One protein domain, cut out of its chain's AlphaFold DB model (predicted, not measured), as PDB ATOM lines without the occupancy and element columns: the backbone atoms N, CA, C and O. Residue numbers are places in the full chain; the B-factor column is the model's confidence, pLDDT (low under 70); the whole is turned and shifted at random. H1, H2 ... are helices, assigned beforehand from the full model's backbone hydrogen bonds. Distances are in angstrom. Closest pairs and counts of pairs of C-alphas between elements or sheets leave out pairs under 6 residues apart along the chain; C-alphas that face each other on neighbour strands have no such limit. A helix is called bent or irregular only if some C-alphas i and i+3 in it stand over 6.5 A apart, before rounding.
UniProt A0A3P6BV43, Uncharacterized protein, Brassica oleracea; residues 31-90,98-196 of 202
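What this domain is: This is residues 31 to 90 and 98 to 196 of the 202 residues of an uncharacterized protein of Brassica oleracea (UniProt A0A3P6BV43). Six helices stand side by side in a flat up-and-down bundle, a slab with H4 in its middle, H1 and H2 towards one edge, H3 and H5 packed on the other side of H4, and H6 at the far edge beyond H3 and H5. H1 is the longest helix, and its residues 31 to 42 stick out from the slab as a free arm. The printed part has 159 residues with six named helices, H1 to H6 in chain order, and no named strand; the class is all helix. It is compact, with a radius of gyration of the C-alphas of 16.7 A, and spans 55 by 42 by 23 A.

Where its parts are: H1, residues 31 to 61, runs 44.1 A from C-alpha 31 at (-6.485, -9.447, -27.783) to C-alpha 61 at (-3.476, 34.526, -29.109). H2 is residues 68 to 87, 28.4 A. H4 is residues 124 to 144, 29.6 A. H3 is residues 100 to 120, 30.9 A; it is neither bent nor irregular, but only just: C-alphas 114 and 117 are 6.0 A apart. H5 is residues 149 to 171, 33.5 A. H6 is residues 178 to 196, 26.6 A, and ends with C-alpha 196 at (9.611, 7.019, -6.324).

How they stand to each other: H1 touches H4, the hub, opposite ways at a shallow tilt of 34.7 degrees, only just short of steep; their closest C-alphas, of Ser 54 and Ser 132, are 4.4 A apart. With residues 48 to 59 alone H1 touches H2, its hairpin partner, at 17 degrees; the closest C-alphas are Cys 55 and Thr 75, 5.5 A. H2, with residues 78 to 85 alone, touches H4, with residues 136 to 144 alone, the closest C-alphas being Cys 85 and Leu 143, 6.6 A. H4 forms hairpins with H3, closest C-alphas Pro 118 and Phe 127 at 5.5 A, and with H5, closest C-alphas Phe 127 and Gly 163 at 6.5 A. H3 touches H4 with residues 110 to 118 alone, and H4 touches H3 with residues 126 to 134 alone. H3 and H5 touch and run the same way at 22 degrees, with the C-alphas of Phe 119 and Ala 166 closest at 4.7 A. H6 touches H3, closest C-alphas Lys 100 and Asn 194 at 6.2 A, and H5, closest C-alphas Leu 158 and Phe 186 at 6.6 A. H4 and H6 are apart. Every O i to N i+4 pair is within hydrogen-bond range in H2, H4, H5 and H6; the counts are 26 of 27 in H1 and 15 of 17 in H3.

The domain as a whole: The C-alphas farthest apart, of Leu 31 and Asn 173, are 56.4 A apart. Residues 91 to 97 are not printed, and C-alphas 90 and 98 across the cut are 20.2 A apart. Of the links that are printed whole, none is long. The mean pLDDT of the printed part is 82.1; residues 31 to 42, 64 to 65, 88 to 90, 98 to 100 and 145 to 147 are under 70.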
ATOM      1  N   LEU A  31      -5.632 -10.359 -28.548       48.44
ATOM      2  CA  LEU A  31      -6.485  -9.447 -27.783       48.44
ATOM      3  C   LEU A  31      -5.648  -8.423 -27.026       48.44
ATOM      4  O   LEU A  31      -5.965  -7.241 -27.055       48.44
ATOM      5  N   GLU A  32      -4.555  -8.831 -26.394       50.59
ATOM      6  CA  GLU A  32      -3.642  -7.933 -25.699       50.59
ATOM      7  C   GLU A  32      -2.959  -6.992 -26.698       50.59
ATOM      8  O   GLU A  32      -2.945  -5.784 -26.476       50.59
ATOM      9  N   LYS A  33      -2.509  -7.483 -27.863       56.16
ATOM     10  CA  LYS A  33      -1.998  -6.642 -28.959       56.16
ATOM     11  C   LYS A  33      -3.034  -5.659 -29.480       56.16
ATOM     12  O   LYS A  33      -2.678  -4.511 -29.713       56.16
ATOM     13  N   GLU A  34      -4.273  -6.082 -29.698       51.81
ATOM     14  CA  GLU A  34      -5.351  -5.248 -30.231       51.81
ATOM     15  C   GLU A  34      -5.820  -4.216 -29.205       51.81
ATOM     16  O   GLU A  34      -5.980  -3.043 -29.539       51.81
ATOM     17  N   THR A  35      -5.928  -4.606 -27.935       52.41
ATOM     18  CA  THR A  35      -6.288  -3.714 -26.824       52.41
ATOM     19  C   THR A  35      -5.165  -2.710 -26.553       52.41
ATOM     20  O   THR A  35      -5.417  -1.511 -26.428       52.41
ATOM     21  N   LEU A  36      -3.902  -3.155 -26.563       54.81
ATOM     22  CA  LEU A  36      -2.728  -2.280 -26.486       54.81
ATOM     23  C   LEU A  36      -2.584  -1.409 -27.738       54.81
ATOM     24  O   LEU A  36      -2.111  -0.277 -27.629       54.81
ATOM     25  N   MET A  37      -2.990  -1.884 -28.920       55.25
ATOM     26  CA  MET A  37      -3.046  -1.066 -30.136       55.25
ATOM     27  C   MET A  37      -4.127   0.008 -30.018       55.25
ATOM     28  O   MET A  37      -3.819   1.169 -30.277       55.25
ATOM     29  N   GLY A  38      -5.329  -0.322 -29.544       57.69
ATOM     30  CA  GLY A  38      -6.397   0.641 -29.267       57.69
ATOM     31  C   GLY A  38      -5.974   1.697 -28.244       57.69
ATOM     32  O   GLY A  38      -6.103   2.896 -28.495       57.69
ATOM     33  N   PHE A  39      -5.353   1.276 -27.139       59.81
ATOM     34  CA  PHE A  39      -4.819   2.178 -26.117       59.81
ATOM     35  C   PHE A  39      -3.678   3.061 -26.648       59.81
ATOM     36  O   PHE A  39      -3.645   4.264 -26.383       59.81
ATOM     37  N   ARG A  40      -2.760   2.516 -27.457       62.53
ATOM     38  CA  ARG A  40      -1.686   3.295 -28.109       62.53
ATOM     39  C   ARG A  40      -2.217   4.285 -29.144       62.53
ATOM     40  O   ARG A  40      -1.677   5.383 -29.259       62.53
ATOM     41  N   VAL A  41      -3.251   3.919 -29.898       64.50
ATOM     42  CA  VAL A  41      -3.898   4.807 -30.875       64.50
ATOM     43  C   VAL A  41      -4.628   5.937 -30.152       64.50
ATOM     44  O   VAL A  41      -4.426   7.099 -30.497       64.50
ATOM     45  N   PHE A  42      -5.386   5.622 -29.099       69.50
ATOM     46  CA  PHE A  42      -6.080   6.610 -28.274       69.50
ATOM     47  C   PHE A  42      -5.106   7.599 -27.619       69.50
ATOM     48  O   PHE A  42      -5.241   8.813 -27.768       69.50
ATOM     49  N   THR A  43      -4.067   7.088 -26.956       70.62
ATOM     50  CA  THR A  43      -3.067   7.923 -26.276       70.62
ATOM     51  C   THR A  43      -2.273   8.789 -27.251       70.62
ATOM     52  O   THR A  43      -1.974   9.931 -26.928       70.62
ATOM     53  N   ARG A  44      -1.990   8.316 -28.473       73.75
ATOM     54  CA  ARG A  44      -1.410   9.152 -29.540       73.75
ATOM     55  C   ARG A  44      -2.378  10.197 -30.084       73.75
ATOM     56  O   ARG A  44      -1.946  11.313 -30.363       73.75
ATOM     57  N   GLY A  45      -3.661   9.859 -30.197       80.44
ATOM     58  CA  GLY A  45      -4.716  10.790 -30.598       80.44
ATOM     59  C   GLY A  45      -4.746  12.044 -29.725       80.44
ATOM     60  O   GLY A  45      -4.855  13.148 -30.255       80.44
ATOM     61  N   ILE A  46      -4.539  11.887 -28.412       85.44
ATOM     62  CA  ILE A  46      -4.435  13.009 -27.465       85.44
ATOM     63  C   ILE A  46      -3.307  13.964 -27.870       85.44
ATOM     64  O   ILE A  46      -3.529  15.169 -27.955       85.44
ATOM     65  N   TRP A  47      -2.113  13.447 -28.169       87.44
ATOM     66  CA  TRP A  47      -0.956  14.279 -28.520       87.44
ATOM     67  C   TRP A  47      -1.120  14.965 -29.876       87.44
ATOM     68  O   TRP A  47      -0.781  16.137 -30.009       87.44
ATOM     69  N   TYR A  48      -1.713  14.285 -30.862       85.56
ATOM     70  CA  TYR A  48      -2.060  14.913 -32.137       85.56
ATOM     71  C   TYR A  48      -3.047  16.066 -31.960       85.56
ATOM     72  O   TYR A  48      -2.808  17.166 -32.462       85.56
ATOM     73  N   ALA A  49      -4.127  15.838 -31.209       87.25
ATOM     74  CA  ALA A  49      -5.103  16.873 -30.905       87.25
ATOM     75  C   ALA A  49      -4.447  18.053 -30.175       87.25
ATOM     76  O   ALA A  49      -4.665  19.204 -30.547       87.25
ATOM     77  N   LEU A  50      -3.586  17.783 -29.191       89.81
ATOM     78  CA  LEU A  50      -2.914  18.820 -28.413       89.81
ATOM     79  C   LEU A  50      -1.937  19.651 -29.267       89.81
ATOM     80  O   LEU A  50      -1.918  20.874 -29.131       89.81
ATOM     81  N   THR A  51      -1.185  19.046 -30.198       88.00
ATOM     82  CA  THR A  51      -0.363  19.796 -31.171       88.00
ATOM     83  C   THR A  51      -1.226  20.680 -32.074       88.00
ATOM     84  O   THR A  51      -0.883  21.840 -32.295       88.00
ATOM     85  N   ILE A  52      -2.363  20.174 -32.561       88.00
ATOM     86  CA  ILE A  52      -3.289  20.948 -33.401       88.00
ATOM     87  C   ILE A  52      -3.859  22.139 -32.621       88.00
ATOM     88  O   ILE A  52      -3.784  23.276 -33.092       88.00
ATOM     89  N   PHE A  53      -4.367  21.911 -31.407       90.25
ATOM     90  CA  PHE A  53      -4.860  22.983 -30.540       90.25
ATOM     91  C   PHE A  53      -3.772  24.005 -30.217       90.25
ATOM     92  O   PHE A  53      -4.046  25.202 -30.203       90.25
ATOM     93  N   SER A  54      -2.530  23.558 -30.046       90.75
ATOM     94  CA  SER A  54      -1.380  24.436 -29.818       90.75
ATOM     95  C   SER A  54      -1.091  25.343 -31.016       90.75
ATOM     96  O   SER A  54      -0.826  26.531 -30.837       90.75
ATOM     97  N   CYS A  55      -1.200  24.826 -32.246       88.94
ATOM     98  CA  CYS A  55      -1.100  25.644 -33.455       88.94
ATOM     99  C   CYS A  55      -2.194  26.719 -33.499       88.94
ATOM    100  O   CYS A  55      -1.889  27.889 -33.724       88.94
ATOM    101  N   PHE A  56      -3.453  26.354 -33.239       88.62
ATOM    102  CA  PHE A  56      -4.558  27.319 -33.215       88.62
ATOM    103  C   PHE A  56      -4.396  28.363 -32.106       88.62
ATOM    104  O   PHE A  56      -4.546  29.557 -32.369       88.62
ATOM    105  N   GLY A  57      -4.023  27.937 -30.897       84.69
ATOM    106  CA  GLY A  57      -3.768  28.829 -29.769       84.69
ATOM    107  C   GLY A  57      -2.685  29.860 -30.087       84.69
ATOM    108  O   GLY A  57      -2.883  31.057 -29.883       84.69
ATOM    109  N   LEU A  58      -1.577  29.429 -30.698       87.81
ATOM    110  CA  LEU A  58      -0.503  30.327 -31.127       87.81
ATOM    111  C   LEU A  58      -0.920  31.284 -32.252       87.81
ATOM    112  O   LEU A  58      -0.496  32.438 -32.253       87.81
ATOM    113  N   LEU A  59      -1.737  30.841 -33.209       86.94
ATOM    114  CA  LEU A  59      -2.199  31.692 -34.313       86.94
ATOM    115  C   LEU A  59      -3.179  32.780 -33.852       86.94
ATOM    116  O   LEU A  59      -3.130  33.904 -34.361       86.94
ATOM    117  N   ILE A  60      -4.058  32.447 -32.904       86.88
ATOM    118  CA  ILE A  60      -5.095  33.350 -32.391       86.88
ATOM    119  C   ILE A  60      -4.501  34.305 -31.349       86.88
ATOM    120  O   ILE A  60      -4.542  35.521 -31.544       86.88
ATOM    121  N   TYR A  61      -3.902  33.762 -30.288       84.75
ATOM    122  CA  TYR A  61      -3.476  34.526 -29.109       84.75
ATOM    123  C   TYR A  61      -2.024  35.006 -29.197       84.75
ATOM    124  O   TYR A  61      -1.678  36.069 -28.681       84.75
ATOM    125  N   GLY A  62      -1.178  34.307 -29.961       76.25
ATOM    126  CA  GLY A  62       0.238  34.652 -30.101       76.25
ATOM    127  C   GLY A  62       0.498  35.983 -30.813       76.25
ATOM    128  O   GLY A  62       1.641  36.431 -30.855       76.25
ATOM    129  N   LYS A  63      -0.531  36.647 -31.362       78.19
ATOM    130  CA  LYS A  63      -0.417  37.983 -31.973       78.19
ATOM    131  C   LYS A  63       0.081  39.052 -31.009       78.19
ATOM    132  O   LYS A  63       0.777  39.955 -31.455       78.19
ATOM    133  N   GLN A  64      -0.270  38.942 -29.733       67.56
ATOM    134  CA  GLN A  64       0.081  39.942 -28.726       67.56
ATOM    135  C   GLN A  64       1.429  39.666 -28.047       67.56
ATOM    136  O   GLN A  64       1.973  40.543 -27.387       67.56
ATOM    137  N   VAL A  65       1.965  38.453 -28.205       69.31
ATOM    138  CA  VAL A  65       3.037  37.921 -27.346       69.31
ATOM    139  C   VAL A  65       4.299  37.586 -28.137       69.31
ATOM    140  O   VAL A  65       5.410  37.762 -27.648       69.31
ATOM    141  N   LEU A  66       4.146  37.092 -29.369       74.06
ATOM    142  CA  LEU A  66       5.244  36.621 -30.208       74.06
ATOM    143  C   LEU A  66       5.396  37.508 -31.443       74.06
ATOM    144  O   LEU A  66       4.438  37.736 -32.187       74.06
ATOM    145  N   PHE A  67       6.634  37.933 -31.714       76.81
ATOM    146  CA  PHE A  67       6.977  38.605 -32.965       76.81
ATOM    147  C   PHE A  67       6.570  37.745 -34.164       76.81
ATOM    148  O   PHE A  67       6.727  36.521 -34.154       76.81
ATOM    149  N   TYR A  68       6.073  38.401 -35.216       73.56
ATOM    150  CA  TYR A  68       5.508  37.743 -36.398       73.56
ATOM    151  C   TYR A  68       6.390  36.603 -36.957       73.56
ATOM    152  O   TYR A  68       5.856  35.507 -37.143       73.56
ATOM    153  N   PRO A  69       7.720  36.768 -37.130       77.06
ATOM    154  CA  PRO A  69       8.574  35.694 -37.644       77.06
ATOM    155  C   PRO A  69       8.671  34.489 -36.702       77.06
ATOM    156  O   PRO A  69       8.666  33.350 -37.159       77.06
ATOM    157  N   ILE A  70       8.709  34.721 -35.387       77.75
ATOM    158  CA  ILE A  70       8.814  33.650 -34.388       77.75
ATOM    159  C   ILE A  70       7.500  32.870 -34.331       77.75
ATOM    160  O   ILE A  70       7.511  31.642 -34.348       77.75
ATOM    161  N   ARG A  71       6.357  33.565 -34.342       78.00
ATOM    162  CA  ARG A  71       5.037  32.921 -34.352       78.00
ATOM    163  C   ARG A  71       4.862  32.014 -35.568       78.00
ATOM    164  O   ARG A  71       4.448  30.864 -35.423       78.00
ATOM    165  N   PHE A  72       5.184  32.517 -36.760       80.50
ATOM    166  CA  PHE A  72       5.112  31.724 -37.988       80.50
ATOM    167  C   PHE A  72       6.144  30.598 -38.005       80.50
ATOM    168  O   PHE A  72       5.801  29.481 -38.374       80.50
ATOM    169  N   GLY A  73       7.368  30.845 -37.539       81.69
ATOM    170  CA  GLY A  73       8.401  29.816 -37.434       81.69
ATOM    171  C   GLY A  73       7.980  28.651 -36.535       81.69
ATOM    172  O   GLY A  73       8.042  27.502 -36.961       81.69
ATOM    173  N   VAL A  74       7.478  28.935 -35.329       82.81
ATOM    174  CA  VAL A  74       7.058  27.904 -34.361       82.81
ATOM    175  C   VAL A  74       5.839  27.127 -34.861       82.81
ATOM    176  O   VAL A  74       5.834  25.901 -34.814       82.81
ATOM    177  N   THR A  75       4.821  27.814 -35.382       84.12
ATOM    178  CA  THR A  75       3.619  27.147 -35.917       84.12
ATOM    179  C   THR A  75       3.931  26.304 -37.154       84.12
ATOM    180  O   THR A  75       3.437  25.184 -37.268       84.12
ATOM    181  N   THR A  76       4.810  26.787 -38.036       83.62
ATOM    182  CA  THR A  76       5.288  26.021 -39.198       83.62
ATOM    183  C   THR A  76       6.092  24.808 -38.749       83.62
ATOM    184  O   THR A  76       5.852  23.708 -39.236       83.62
ATOM    185  N   TYR A  77       6.992  24.966 -37.775       86.25
ATOM    186  CA  TYR A  77       7.734  23.850 -37.193       86.25
ATOM    187  C   TYR A  77       6.789  22.793 -36.602       86.25
ATOM    188  O   TYR A  77       6.954  21.605 -36.879       86.25
ATOM    189  N   PHE A  78       5.753  23.206 -35.864       87.56
ATOM    190  CA  PHE A  78       4.756  22.282 -35.322       87.56
ATOM    191  C   PHE A  78       3.982  21.554 -36.417       87.56
ATOM    192  O   PHE A  78       3.819  20.340 -36.334       87.56
ATOM    193  N   ALA A  79       3.559  22.260 -37.467       83.00
ATOM    194  CA  ALA A  79       2.868  21.659 -38.602       83.00
ATOM    195  C   ALA A  79       3.756  20.655 -39.358       83.00
ATOM    196  O   ALA A  79       3.309  19.553 -39.670       83.00
ATOM    197  N   VAL A  80       5.025  20.996 -39.603       84.19
ATOM    198  CA  VAL A  80       5.990  20.111 -40.276       84.19
ATOM    199  C   VAL A  80       6.270  18.869 -39.434       84.19
ATOM    200  O   VAL A  80       6.267  17.757 -39.960       84.19
ATOM    201  N   MET A  81       6.467  19.026 -38.124       81.88
ATOM    202  CA  MET A  81       6.676  17.893 -37.221       81.88
ATOM    203  C   MET A  81       5.436  17.010 -37.113       81.88
ATOM    204  O   MET A  81       5.563  15.789 -37.151       81.88
ATOM    205  N   LEU A  82       4.241  17.604 -37.057       81.50
ATOM    206  CA  LEU A  82       2.975  16.877 -37.092       81.50
ATOM    207  C   LEU A  82       2.848  16.051 -38.379       81.50
ATOM    208  O   LEU A  82       2.563  14.857 -38.316       81.50
ATOM    209  N   LEU A  83       3.121  16.663 -39.535       82.12
ATOM    210  CA  LEU A  83       3.086  15.999 -40.838       82.12
ATOM    211  C   LEU A  83       4.097  14.848 -40.904       82.12
ATOM    212  O   LEU A  83       3.770  13.744 -41.337       82.12
ATOM    213  N   ARG A  84       5.313  15.081 -40.405       79.62
ATOM    214  CA  ARG A  84       6.349  14.053 -40.297       79.62
ATOM    215  C   ARG A  84       5.891  12.887 -39.417       79.62
ATOM    216  O   ARG A  84       6.074  11.737 -39.805       79.62
ATOM    217  N   CYS A  85       5.275  13.156 -38.268       73.94
ATOM    218  CA  CYS A  85       4.753  12.119 -37.376       73.94
ATOM    219  C   CYS A  85       3.568  11.345 -37.976       73.94
ATOM    220  O   CYS A  85       3.433  10.157 -37.692       73.94
ATOM    221  N   LEU A  86       2.742  11.988 -38.809       77.62
ATOM    222  CA  LEU A  86       1.603  11.354 -39.480       77.62
ATOM    223  C   LEU A  86       2.024  10.433 -40.633       77.62
ATOM    224  O   LEU A  86       1.441   9.362 -40.782       77.62
ATOM    225  N   PHE A  87       3.014  10.838 -41.437       74.62
ATOM    226  CA  PHE A  87       3.296  10.184 -42.723       74.62
ATOM    227  C   PHE A  87       4.665   9.505 -42.834       74.62
ATOM    228  O   PHE A  87       4.823   8.635 -43.684       74.62
ATOM    229  N   LEU A  88       5.665   9.898 -42.034       62.78
ATOM    230  CA  LEU A  88       7.073   9.570 -42.318       62.78
ATOM    231  C   LEU A  88       7.793   8.771 -41.224       62.78
ATOM    232  O   LEU A  88       8.874   8.251 -41.482       62.78
ATOM    233  N   VAL A  89       7.266   8.703 -40.001       59.34
ATOM    234  CA  VAL A  89       7.999   8.119 -38.863       59.34
ATOM    235  C   VAL A  89       7.464   6.735 -38.509       59.34
ATOM    236  O   VAL A  89       6.335   6.593 -38.032       59.34
ATOM    237  N   GLU A  90       8.315   5.717 -38.666       55.62
ATOM    238  CA  GLU A  90       8.123   4.423 -38.009       55.62
ATOM    239  C   GLU A  90       8.150   4.595 -36.489       55.62
ATOM    240  O   GLU A  90       8.923   5.374 -35.928       55.62
ATOM    241  N   VAL A  98      15.125   4.996 -19.491       57.78
ATOM    242  CA  VAL A  98      14.300   6.011 -18.834       57.78
ATOM    243  C   VAL A  98      15.150   7.243 -18.527       57.78
ATOM    244  O   VAL A  98      15.968   7.241 -17.609       57.78
ATOM    245  N   GLN A  99      14.935   8.324 -19.281       69.50
ATOM    246  CA  GLN A  99      15.650   9.595 -19.125       69.50
ATOM    247  C   GLN A  99      15.122  10.391 -17.914       69.50
ATOM    248  O   GLN A  99      14.657  11.522 -18.052       69.50
ATOM    249  N   LYS A 100      15.163   9.793 -16.714       69.81
ATOM    250  CA  LYS A 100      14.650  10.379 -15.457       69.81
ATOM    251  C   LYS A 100      15.218  11.781 -15.210       69.81
ATOM    252  O   LYS A 100      14.490  12.690 -14.823       69.81
ATOM    253  N   TYR A 101      16.504  11.966 -15.506       71.25
ATOM    254  CA  TYR A 101      17.184  13.247 -15.352       71.25
ATOM    255  C   TYR A 101      16.673  14.310 -16.334       71.25
ATOM    256  O   TYR A 101      16.284  15.391 -15.906       71.25
ATOM    257  N   ASN A 102      16.566  13.996 -17.631       74.25
ATOM    258  CA  ASN A 102      16.072  14.957 -18.627       74.25
ATOM    259  C   ASN A 102      14.628  15.376 -18.346       74.25
ATOM    260  O   ASN A 102      14.289  16.547 -18.498       74.25
ATOM    261  N   ARG A 103      13.792  14.440 -17.881       76.25
ATOM    262  CA  ARG A 103      12.417  14.705 -17.433       76.25
ATOM    263  C   ARG A 103      12.379  15.731 -16.299       76.25
ATOM    264  O   ARG A 103      11.676  16.734 -16.394       76.25
ATOM    265  N   PHE A 104      13.196  15.518 -15.270       78.94
ATOM    266  CA  PHE A 104      13.312  16.425 -14.128       78.94
ATOM    267  C   PHE A 104      13.881  17.803 -14.509       78.94
ATOM    268  O   PHE A 104      13.379  18.824 -14.043       78.94
ATOM    269  N   VAL A 105      14.899  17.856 -15.372       82.00
ATOM    270  CA  VAL A 105      15.483  19.123 -15.851       82.00
ATOM    271  C   VAL A 105      14.480  19.897 -16.702       82.00
ATOM    272  O   VAL A 105      14.345  21.109 -16.559       82.00
ATOM    273  N   THR A 106      13.723  19.200 -17.549       82.00
ATOM    274  CA  THR A 106      12.694  19.825 -18.385       82.00
ATOM    275  C   THR A 106      11.613  20.471 -17.519       82.00
ATOM    276  O   THR A 106      11.226  21.609 -17.785       82.00
ATOM    277  N   SER A 107      11.169  19.813 -16.441       82.81
ATOM    278  CA  SER A 107      10.211  20.427 -15.512       82.81
ATOM    279  C   SER A 107      10.786  21.599 -14.735       82.81
ATOM    280  O   SER A 107      10.092  22.594 -14.523       82.81
ATOM    281  N   LEU A 108      12.074  21.530 -14.403       85.69
ATOM    282  CA  LEU A 108      12.777  22.605 -13.721       85.69
ATOM    283  C   LEU A 108      12.851  23.889 -14.562       85.69
ATOM    284  O   LEU A 108      12.930  24.972 -13.999       85.69
ATOM    285  N   ILE A 109      12.789  23.784 -15.892       87.19
ATOM    286  CA  ILE A 109      12.773  24.935 -16.807       87.19
ATOM    287  C   ILE A 109      11.338  25.401 -17.083       87.19
ATOM    288  O   ILE A 109      11.045  26.597 -17.039       87.19
ATOM    289  N   ILE A 110      10.431  24.462 -17.359       88.06
ATOM    290  CA  ILE A 110       9.062  24.772 -17.791       88.06
ATOM    291  C   ILE A 110       8.235  25.384 -16.658       88.06
ATOM    292  O   ILE A 110       7.502  26.346 -16.894       88.06
ATOM    293  N   LEU A 111       8.354  24.870 -15.429       88.75
ATOM    294  CA  LEU A 111       7.550  25.352 -14.306       88.75
ATOM    295  C   LEU A 111       7.850  26.822 -13.960       88.75
ATOM    296  O   LEU A 111       6.891  27.593 -13.898       88.75
ATOM    297  N   PRO A 112       9.115  27.272 -13.810       88.75
ATOM    298  CA  PRO A 112       9.406  28.691 -13.624       88.75
ATOM    299  C   PRO A 112       8.919  29.554 -14.783       88.75
ATOM    300  O   PRO A 112       8.358  30.621 -14.547       88.75
ATOM    301  N   PHE A 113       9.083  29.095 -16.025       89.31
ATOM    302  CA  PHE A 113       8.632  29.847 -17.195       89.31
ATOM    303  C   PHE A 113       7.115  30.069 -17.177       89.31
ATOM    304  O   PHE A 113       6.647  31.190 -17.385       89.31
ATOM    305  N   MET A 114       6.352  29.028 -16.831       93.12
ATOM    306  CA  MET A 114       4.898  29.102 -16.682       93.12
ATOM    307  C   MET A 114       4.428  29.920 -15.489       93.12
ATOM    308  O   MET A 114       3.273  30.322 -15.479       93.12
ATOM    309  N   PHE A 115       5.285  30.191 -14.507       92.31
ATOM    310  CA  PHE A 115       4.946  31.105 -13.425       92.31
ATOM    311  C   PHE A 115       5.312  32.548 -13.778       92.31
ATOM    312  O   PHE A 115       4.462  33.432 -13.795       92.31
ATOM    313  N   TYR A 116       6.583  32.806 -14.083       91.69
ATOM    314  CA  TYR A 116       7.088  34.173 -14.171       91.69
ATOM    315  C   TYR A 116       6.593  34.924 -15.405       91.69
ATOM    316  O   TYR A 116       6.419  36.139 -15.325       91.69
ATOM    317  N   VAL A 117       6.337  34.251 -16.534       91.62
ATOM    318  CA  VAL A 117       5.810  34.953 -17.714       91.62
ATOM    319  C   VAL A 117       4.371  35.431 -17.471       91.62
ATOM    320  O   VAL A 117       4.150  36.638 -17.574       91.62
ATOM    321  N   PRO A 118       3.409  34.576 -17.060       91.50
ATOM    322  CA  PRO A 118       2.060  35.042 -16.736       91.50
ATOM    323  C   PRO A 118       2.000  35.958 -15.508       91.50
ATOM    324  O   PRO A 118       1.113  36.794 -15.435       91.50
ATOM    325  N   PHE A 119       2.936  35.849 -14.559       91.69
ATOM    326  CA  PHE A 119       2.995  36.760 -13.413       91.69
ATOM    327  C   PHE A 119       3.350  38.197 -13.833       91.69
ATOM    328  O   PHE A 119       2.704  39.147 -13.401       91.69
ATOM    329  N   ASN A 120       4.367  38.370 -14.687       91.81
ATOM    330  CA  ASN A 120       4.793  39.699 -15.145       91.81
ATOM    331  C   ASN A 120       3.865  40.285 -16.222       91.81
ATOM    332  O   ASN A 120       3.784  41.502 -16.369       91.81
ATOM    333  N   TYR A 121       3.162  39.427 -16.964       91.38
ATOM    334  CA  TYR A 121       2.218  39.819 -18.008       91.38
ATOM    335  C   TYR A 121       0.869  39.102 -17.796       91.38
ATOM    336  O   TYR A 121       0.556  38.161 -18.534       91.38
ATOM    337  N   PRO A 122       0.063  39.522 -16.798       90.69
ATOM    338  CA  PRO A 122      -1.106  38.786 -16.306       90.69
ATOM    339  C   PRO A 122      -2.334  38.951 -17.204       90.69
ATOM    340  O   PRO A 122      -3.375  39.467 -16.808       90.69
ATOM    341  N   THR A 123      -2.208  38.496 -18.444       91.12
ATOM    342  CA  THR A 123      -3.299  38.444 -19.415       91.12
ATOM    343  C   THR A 123      -3.560  37.002 -19.820       91.12
ATOM    344  O   THR A 123      -2.639  36.185 -19.929       91.12
ATOM    345  N   MET A 124      -4.829  36.690 -20.082       90.81
ATOM    346  CA  MET A 124      -5.207  35.367 -20.584       90.81
ATOM    347  C   MET A 124      -4.555  35.075 -21.938       90.81
ATOM    348  O   MET A 124      -4.164  33.939 -22.183       90.81
ATOM    349  N   ASP A 125      -4.347  36.094 -22.773       90.12
ATOM    350  CA  ASP A 125      -3.715  35.947 -24.087       90.12
ATOM    351  C   ASP A 125      -2.246  35.507 -23.971       90.12
ATOM    352  O   ASP A 125      -1.812  34.598 -24.689       90.12
ATOM    353  N   VAL A 126      -1.486  36.080 -23.027       89.62
ATOM    354  CA  VAL A 126      -0.108  35.651 -22.728       89.62
ATOM    355  C   VAL A 126      -0.082  34.231 -22.185       89.62
ATOM    356  O   VAL A 126       0.667  33.396 -22.697       89.62
ATOM    357  N   PHE A 127      -0.925  33.925 -21.202       92.44
ATOM    358  CA  PHE A 127      -0.990  32.585 -20.625       92.44
ATOM    359  C   PHE A 127      -1.343  31.518 -21.663       92.44
ATOM    360  O   PHE A 127      -0.620  30.528 -21.781       92.44
ATOM    361  N   ILE A 128      -2.391  31.733 -22.463       91.31
ATOM    362  CA  ILE A 128      -2.816  30.786 -23.499       91.31
ATOM    363  C   ILE A 128      -1.714  30.612 -24.546       91.31
ATOM    364  O   ILE A 128      -1.451  29.485 -24.964       91.31
ATOM    365  N   SER A 129      -1.030  31.687 -24.946       90.25
ATOM    366  CA  SER A 129       0.061  31.618 -25.929       90.25
ATOM    367  C   SER A 129       1.240  30.786 -25.429       90.25
ATOM    368  O   SER A 129       1.730  29.906 -26.139       90.25
ATOM    369  N   ILE A 130       1.685  31.040 -24.199       90.62
ATOM    370  CA  ILE A 130       2.821  30.341 -23.596       90.62
ATOM    371  C   ILE A 130       2.466  28.882 -23.295       90.62
ATOM    372  O   ILE A 130       3.243  27.981 -23.618       90.62
ATOM    373  N   PHE A 131       1.267  28.629 -22.765       93.06
ATOM    374  CA  PHE A 131       0.774  27.273 -22.554       93.06
ATOM    375  C   PHE A 131       0.668  26.503 -23.873       93.06
ATOM    376  O   PHE A 131       1.113  25.364 -23.940       93.06
ATOM    377  N   SER A 132       0.163  27.129 -24.941       91.12
ATOM    378  CA  SER A 132       0.083  26.516 -26.277       91.12
ATOM    379  C   SER A 132       1.465  26.159 -26.822       91.12
ATOM    380  O   SER A 132       1.653  25.084 -27.383       91.12
ATOM    381  N   LEU A 133       2.468  27.020 -26.627       90.06
ATOM    382  CA  LEU A 133       3.843  26.728 -27.039       90.06
ATOM    383  C   LEU A 133       4.393  25.483 -26.328       90.06
ATOM    384  O   LEU A 133       4.966  24.598 -26.964       90.06
ATOM    385  N   LEU A 134       4.183  25.395 -25.017       91.31
ATOM    386  CA  LEU A 134       4.648  24.272 -24.204       91.31
ATOM    387  C   LEU A 134       3.874  22.987 -24.487       91.31
ATOM    388  O   LEU A 134       4.484  21.931 -24.643       91.31
ATOM    389  N   ALA A 135       2.552  23.077 -24.609       91.81
ATOM    390  CA  ALA A 135       1.682  21.966 -24.963       91.81
ATOM    391  C   ALA A 135       2.076  21.368 -26.318       91.81
ATOM    392  O   ALA A 135       2.263  20.153 -26.433       91.81
ATOM    393  N   GLY A 136       2.306  22.212 -27.324       88.75
ATOM    394  CA  GLY A 136       2.751  21.768 -28.640       88.75
ATOM    395  C   GLY A 136       4.136  21.125 -28.594       88.75
ATOM    396  O   GLY A 136       4.330  20.058 -29.178       88.75
ATOM    397  N   GLY A 137       5.066  21.709 -27.831       87.44
ATOM    398  CA  GLY A 137       6.405  21.158 -27.617       87.44
ATOM    399  C   GLY A 137       6.388  19.777 -26.955       87.44
ATOM    400  O   GLY A 137       6.985  18.841 -27.485       87.44
ATOM    401  N   ILE A 138       5.655  19.623 -25.846       88.50
ATOM    402  CA  ILE A 138       5.500  18.343 -25.133       88.50
ATOM    403  C   ILE A 138       4.838  17.301 -26.039       88.50
ATOM    404  O   ILE A 138       5.265  16.152 -26.066       88.50
ATOM    405  N   SER A 139       3.843  17.700 -26.830       87.38
ATOM    406  CA  SER A 139       3.143  16.787 -27.740       87.38
ATOM    407  C   SER A 139       4.031  16.293 -28.869       87.38
ATOM    408  O   SER A 139       4.065  15.098 -29.142       87.38
ATOM    409  N   ILE A 140       4.797  17.181 -29.504       84.62
ATOM    410  CA  ILE A 140       5.749  16.793 -30.552       84.62
ATOM    411  C   ILE A 140       6.850  15.921 -29.973       84.62
ATOM    412  O   ILE A 140       7.231  14.931 -30.601       84.62
ATOM    413  N   TYR A 141       7.337  16.264 -28.778       82.06
ATOM    414  CA  TYR A 141       8.292  15.433 -28.062       82.06
ATOM    415  C   TYR A 141       7.710  14.038 -27.852       82.06
ATOM    416  O   TYR A 141       8.337  13.084 -28.280       82.06
ATOM    417  N   GLN A 142       6.477  13.923 -27.355       80.56
ATOM    418  CA  GLN A 142       5.797  12.653 -27.103       80.56
ATOM    419  C   GLN A 142       5.476  11.839 -28.368       80.56
ATOM    420  O   GLN A 142       5.506  10.606 -28.356       80.56
ATOM    421  N   LEU A 143       5.165  12.516 -29.477       78.56
ATOM    422  CA  LEU A 143       4.941  11.889 -30.780       78.56
ATOM    423  C   LEU A 143       6.247  11.367 -31.395       78.56
ATOM    424  O   LEU A 143       6.233  10.330 -32.063       78.56
ATOM    425  N   SER A 144       7.359  12.068 -31.152       74.19
ATOM    426  CA  SER A 144       8.687  11.747 -31.688       74.19
ATOM    427  C   SER A 144       9.460  10.753 -30.811       74.19
ATOM    428  O   SER A 144      10.182   9.909 -31.332       74.19
ATOM    429  N   TRP A 145       9.311  10.860 -29.492       66.25
ATOM    430  CA  TRP A 145       9.989  10.105 -28.441       66.25
ATOM    431  C   TRP A 145       8.967   9.799 -27.345       66.25
ATOM    432  O   TRP A 145       8.372  10.703 -26.770       66.25
ATOM    433  N   THR A 146       8.742   8.528 -27.019       64.38
ATOM    434  CA  THR A 146       7.751   8.183 -25.994       64.38
ATOM    435  C   THR A 146       8.293   8.492 -24.599       64.38
ATOM    436  O   THR A 146       9.037   7.701 -24.016       64.38
ATOM    437  N   MET A 147       7.913   9.639 -24.035       63.94
ATOM    438  CA  MET A 147       7.951   9.839 -22.592       63.94
ATOM    439  C   MET A 147       6.849   8.994 -21.940       63.94
ATOM    440  O   MET A 147       5.922   8.521 -22.600       63.94
ATOM    441  N   ASP A 148       6.947   8.788 -20.630       74.19
ATOM    442  CA  ASP A 148       5.832   8.205 -19.894       74.19
ATOM    443  C   ASP A 148       4.604   9.128 -20.018       74.19
ATOM    444  O   ASP A 148       4.703  10.338 -19.785       74.19
ATOM    445  N   ILE A 149       3.469   8.563 -20.439       78.00
ATOM    446  CA  ILE A 149       2.236   9.316 -20.724       78.00
ATOM    447  C   ILE A 149       1.745  10.020 -19.460       78.00
ATOM    448  O   ILE A 149       1.340  11.182 -19.525       78.00
ATOM    449  N   GLY A 150       1.815   9.339 -18.315       78.94
ATOM    450  CA  GLY A 150       1.420   9.903 -17.032       78.94
ATOM    451  C   GLY A 150       2.304  11.084 -16.649       78.94
ATOM    452  O   GLY A 150       1.786  12.135 -16.280       78.94
ATOM    453  N   HIS A 151       3.620  10.974 -16.850       82.75
ATOM    454  CA  HIS A 151       4.534  12.090 -16.620       82.75
ATOM    455  C   HIS A 151       4.220  13.295 -17.520       82.75
ATOM    456  O   HIS A 151       4.187  14.425 -17.035       82.75
ATOM    457  N   ALA A 152       3.968  13.074 -18.812       83.62
ATOM    458  CA  ALA A 152       3.667  14.148 -19.759       83.62
ATOM    459  C   ALA A 152       2.355  14.876 -19.412       83.62
ATOM    460  O   ALA A 152       2.315  16.108 -19.405       83.62
ATOM    461  N   LEU A 153       1.302  14.127 -19.068       87.94
ATOM    462  CA  LEU A 153       0.013  14.690 -18.654       87.94
ATOM    463  C   LEU A 153       0.108  15.421 -17.313       87.94
ATOM    464  O   LEU A 153      -0.393  16.538 -17.191       87.94
ATOM    465  N   LEU A 154       0.797  14.830 -16.331       89.31
ATOM    466  CA  LEU A 154       1.071  15.477 -15.048       89.31
ATOM    467  C   LEU A 154       1.802  16.800 -15.268       89.31
ATOM    468  O   LEU A 154       1.447  17.815 -14.678       89.31
ATOM    469  N   HIS A 155       2.799  16.808 -16.149       89.19
ATOM    470  CA  HIS A 155       3.581  18.002 -16.409       89.19
ATOM    471  C   HIS A 155       2.751  19.119 -17.057       89.19
ATOM    472  O   HIS A 155       2.853  20.268 -16.630       89.19
ATOM    473  N   LEU A 156       1.881  18.787 -18.018       91.88
ATOM    474  CA  LEU A 156       0.932  19.739 -18.604       91.88
ATOM    475  C   LEU A 156      -0.033  20.308 -17.566       91.88
ATOM    476  O   LEU A 156      -0.273  21.514 -17.546       91.88
ATOM    477  N   PHE A 157      -0.561  19.454 -16.691       92.94
ATOM    478  CA  PHE A 157      -1.465  19.875 -15.629       92.94
ATOM    479  C   PHE A 157      -0.784  20.838 -14.650       92.94
ATOM    480  O   PHE A 157      -1.322  21.907 -14.360       92.94
ATOM    481  N   LEU A 158       0.422  20.501 -14.184       92.69
ATOM    482  CA  LEU A 158       1.184  21.352 -13.270       92.69
ATOM    483  C   LEU A 158       1.565  22.681 -13.927       92.69
ATOM    484  O   LEU A 158       1.407  23.729 -13.310       92.69
ATOM    485  N   ALA A 159       1.997  22.659 -15.189       92.50
ATOM    486  CA  ALA A 159       2.275  23.861 -15.972       92.50
ATOM    487  C   ALA A 159       1.045  24.781 -16.074       92.50
ATOM    488  O   ALA A 159       1.148  25.984 -15.833       92.50
ATOM    489  N   PHE A 160      -0.123  24.212 -16.383       94.00
ATOM    490  CA  PHE A 160      -1.386  24.942 -16.478       94.00
ATOM    491  C   PHE A 160      -1.792  25.568 -15.137       94.00
ATOM    492  O   PHE A 160      -2.049  26.770 -15.068       94.00
ATOM    493  N   ALA A 161      -1.796  24.772 -14.062       93.69
ATOM    494  CA  ALA A 161      -2.131  25.237 -12.719       93.69
ATOM    495  C   ALA A 161      -1.182  26.349 -12.251       93.69
ATOM    496  O   ALA A 161      -1.630  27.350 -11.695       93.69
ATOM    497  N   ASN A 162       0.116  26.210 -12.531       92.75
ATOM    498  CA  ASN A 162       1.117  27.200 -12.155       92.75
ATOM    499  C   ASN A 162       0.890  28.549 -12.850       92.75
ATOM    500  O   ASN A 162       0.965  29.592 -12.204       92.75
ATOM    501  N   GLY A 163       0.550  28.536 -14.141       92.50
ATOM    502  CA  GLY A 163       0.249  29.765 -14.878       92.50
ATOM    503  C   GLY A 163      -1.044  30.450 -14.435       92.50
ATOM    504  O   GLY A 163      -1.077  31.675 -14.339       92.50
ATOM    505  N   LEU A 164      -2.086  29.689 -14.085       94.12
ATOM    506  CA  LEU A 164      -3.309  30.269 -13.516       94.12
ATOM    507  C   LEU A 164      -3.066  30.895 -12.140       94.12
ATOM    508  O   LEU A 164      -3.537  32.001 -11.869       94.12
ATOM    509  N   LEU A 165      -2.303  30.215 -11.279       93.56
ATOM    510  CA  LEU A 165      -1.924  30.755  -9.974       93.56
ATOM    511  C   LEU A 165      -1.076  32.020 -10.116       93.56
ATOM    512  O   LEU A 165      -1.292  32.970  -9.370       93.56
ATOM    513  N   ALA A 166      -0.172  32.067 -11.095       92.94
ATOM    514  CA  ALA A 166       0.627  33.250 -11.389       92.94
ATOM    515  C   ALA A 166      -0.230  34.473 -11.750       92.94
ATOM    516  O   ALA A 166      -0.013  35.544 -11.185       92.94
ATOM    517  N   ILE A 167      -1.237  34.311 -12.619       93.62
ATOM    518  CA  ILE A 167      -2.181  35.393 -12.953       93.62
ATOM    519  C   ILE A 167      -2.934  35.856 -11.702       93.62
ATOM    520  O   ILE A 167      -3.065  37.056 -11.468       93.62
ATOM    521  N   ASN A 168      -3.417  34.918 -10.884       93.06
ATOM    522  CA  ASN A 168      -4.147  35.253  -9.665       93.06
ATOM    523  C   ASN A 168      -3.259  35.951  -8.618       93.06
ATOM    524  O   ASN A 168      -3.699  36.862  -7.928       93.06
ATOM    525  N   PHE A 169      -1.992  35.564  -8.493       92.88
ATOM    526  CA  PHE A 169      -1.059  36.237  -7.588       92.88
ATOM    527  C   PHE A 169      -0.707  37.640  -8.076       92.88
ATOM    528  O   PHE A 169      -0.640  38.565  -7.265       92.88
ATOM    529  N   ALA A 170      -0.547  37.813  -9.387       91.38
ATOM    530  CA  ALA A 170      -0.339  39.120  -9.991       91.38
ATOM    531  C   ALA A 170      -1.556  40.039  -9.791       91.38
ATOM    532  O   ALA A 170      -1.385  41.191  -9.403       91.38
ATOM    533  N   SER A 171      -2.786  39.533  -9.963       91.44
ATOM    534  CA  SER A 171      -4.006  40.331  -9.751       91.44
ATOM    535  C   SER A 171      -4.184  40.776  -8.297       91.44
ATOM    536  O   SER A 171      -4.755  41.832  -8.032       91.44
ATOM    537  N   GLN A 172      -3.653  39.997  -7.355       92.38
ATOM    538  CA  GLN A 172      -3.664  40.299  -5.929       92.38
ATOM    539  C   GLN A 172      -2.408  41.059  -5.454       92.38
ATOM    540  O   GLN A 172      -2.203  41.169  -4.248       92.38
ATOM    541  N   ASN A 173      -1.550  41.552  -6.360       89.44
ATOM    542  CA  ASN A 173      -0.301  42.267  -6.043       89.44
ATOM    543  C   ASN A 173       0.628  41.523  -5.058       89.44
ATOM    544  O   ASN A 173       1.316  42.140  -4.241       89.44
ATOM    545  N   HIS A 174       0.652  40.190  -5.113       89.94
ATOM    546  CA  HIS A 174       1.569  39.398  -4.295       89.94
ATOM    547  C   HIS A 174       3.016  39.567  -4.767       89.94
ATOM    548  O   HIS A 174       3.278  39.880  -5.924       89.94
ATOM    549  N   HIS A 175       3.984  39.307  -3.886       90.31
ATOM    550  CA  HIS A 175       5.393  39.346  -4.274       90.31
ATOM    551  C   HIS A 175       5.744  38.167  -5.210       90.31
ATOM    552  O   HIS A 175       5.368  37.030  -4.919       90.31
ATOM    553  N   PRO A 176       6.569  38.342  -6.259       86.00
ATOM    554  CA  PRO A 176       7.009  37.236  -7.126       86.00
ATOM    555  C   PRO A 176       7.728  36.087  -6.392       86.00
ATOM    556  O   PRO A 176       7.857  34.993  -6.936       86.00
ATOM    557  N   PHE A 177       8.154  36.296  -5.137       88.56
ATOM    558  CA  PHE A 177       8.806  35.264  -4.317       88.56
ATOM    559  C   PHE A 177       7.866  34.099  -3.993       88.56
ATOM    560  O   PHE A 177       8.340  32.981  -3.801       88.56
ATOM    561  N   TYR A 178       6.543  34.309  -4.010       83.31
ATOM    562  CA  TYR A 178       5.576  33.218  -3.865       83.31
ATOM    563  C   TYR A 178       5.710  32.158  -4.972       83.31
ATOM    564  O   TYR A 178       5.438  30.980  -4.735       83.31
ATOM    565  N   GLY A 179       6.226  32.542  -6.146       84.12
ATOM    566  CA  GLY A 179       6.537  31.620  -7.237       84.12
ATOM    567  C   GLY A 179       7.596  30.585  -6.891       84.12
ATOM    568  O   GLY A 179       7.522  29.458  -7.368       84.12
ATOM    569  N   VAL A 180       8.548  30.929  -6.019       87.00
ATOM    570  CA  VAL A 180       9.602  30.007  -5.573       87.00
ATOM    571  C   VAL A 180       8.992  28.844  -4.789       87.00
ATOM    572  O   VAL A 180       9.308  27.688  -5.063       87.00
ATOM    573  N   TYR A 181       8.058  29.127  -3.876       87.44
ATOM    574  CA  TYR A 181       7.371  28.095  -3.094       87.44
ATOM    575  C   TYR A 181       6.507  27.183  -3.973       87.44
ATOM    576  O   TYR A 181       6.576  25.962  -3.838       87.44
ATOM    577  N   LEU A 182       5.743  27.758  -4.910       86.44
ATOM    578  CA  LEU A 182       4.931  26.989  -5.861       86.44
ATOM    579  C   LEU A 182       5.789  26.111  -6.774       86.44
ATOM    580  O   LEU A 182       5.483  24.935  -6.974       86.44
ATOM    581  N   PHE A 183       6.893  26.659  -7.281       86.44
ATOM    582  CA  PHE A 183       7.864  25.920  -8.074       86.44
ATOM    583  C   PHE A 183       8.416  24.712  -7.310       86.44
ATOM    584  O   PHE A 183       8.362  23.599  -7.830       86.44
ATOM    585  N   PHE A 184       8.902  24.896  -6.078       87.75
ATOM    586  CA  PHE A 184       9.440  23.788  -5.283       87.75
ATOM    587  C   PHE A 184       8.372  22.744  -4.953       87.75
ATOM    588  O   PHE A 184       8.653  21.545  -5.015       87.75
ATOM    589  N   PHE A 185       7.142  23.176  -4.672       89.88
ATOM    590  CA  PHE A 185       6.025  22.268  -4.450       89.88
ATOM    591  C   PHE A 185       5.759  21.400  -5.689       89.88
ATOM    592  O   PHE A 185       5.812  20.172  -5.602       89.88
ATOM    593  N   PHE A 186       5.579  22.001  -6.868       89.19
ATOM    594  CA  PHE A 186       5.341  21.247  -8.103       89.19
ATOM    595  C   PHE A 186       6.543  20.397  -8.527       89.19
ATOM    596  O   PHE A 186       6.365  19.260  -8.969       89.19
ATOM    597  N   GLN A 187       7.767  20.884  -8.322       88.00
ATOM    598  CA  GLN A 187       8.976  20.116  -8.607       88.00
ATOM    599  C   GLN A 187       9.109  18.901  -7.679       88.00
ATOM    600  O   GLN A 187       9.567  17.849  -8.125       88.00
ATOM    601  N   SER A 188       8.664  18.993  -6.419       87.56
ATOM    602  CA  SER A 188       8.662  17.847  -5.499       87.56
ATOM    603  C   SER A 188       7.657  16.764  -5.916       87.56
ATOM    604  O   SER A 188       7.980  15.578  -5.849       87.56
ATOM    605  N   ILE A 189       6.493  17.150  -6.456       87.75
ATOM    606  CA  ILE A 189       5.520  16.215  -7.047       87.75
ATOM    607  C   ILE A 189       6.132  15.497  -8.257       87.75
ATOM    608  O   ILE A 189       6.065  14.270  -8.351       87.75
ATOM    609  N   VAL A 190       6.774  16.240  -9.165       85.94
ATOM    610  CA  VAL A 190       7.452  15.654 -10.334       85.94
ATOM    611  C   VAL A 190       8.587  14.720  -9.913       85.94
ATOM    612  O   VAL A 190       8.751  13.649 -10.499       85.94
ATOM    613  N   TYR A 191       9.356  15.099  -8.891       85.75
ATOM    614  CA  TYR A 191      10.410  14.265  -8.325       85.75
ATOM    615  C   TYR A 191       9.848  12.952  -7.775       85.75
ATOM    616  O   TYR A 191      10.310  11.885  -8.173       85.75
ATOM    617  N   ALA A 192       8.817  13.015  -6.927       85.00
ATOM    618  CA  ALA A 192       8.187  11.828  -6.360       85.00
ATOM    619  C   ALA A 192       7.637  10.903  -7.458       85.00
ATOM    620  O   ALA A 192       7.857   9.694  -7.422       85.00
ATOM    621  N   TYR A 193       7.004  11.463  -8.490       82.06
ATOM    622  CA  TYR A 193       6.510  10.678  -9.617       82.06
ATOM    623  C   TYR A 193       7.644   9.996 -10.405       82.06
ATOM    624  O   TYR A 193       7.590   8.797 -10.672       82.06
ATOM    625  N   ASN A 194       8.710  10.729 -10.742       76.25
ATOM    626  CA  ASN A 194       9.810  10.207 -11.561       76.25
ATOM    627  C   ASN A 194      10.739   9.238 -10.812       76.25
ATOM    628  O   ASN A 194      11.227   8.276 -11.413       76.25
ATOM    629  N   PHE A 195      11.018   9.496  -9.534       72.88
ATOM    630  CA  PHE A 195      12.030   8.765  -8.766       72.88
ATOM    631  C   PHE A 195      11.453   7.780  -7.753       72.88
ATOM    632  O   PHE A 195      12.131   6.802  -7.469       72.88
ATOM    633  N   ASN A 196      10.223   7.967  -7.265       72.06
ATOM    634  CA  ASN A 196       9.611   7.019  -6.324       72.06
ATOM    635  C   ASN A 196       8.598   6.101  -7.012       72.06
ATOM    636  O   ASN A 196       8.536   4.921  -6.697       72.06
TER     637      ASN A 196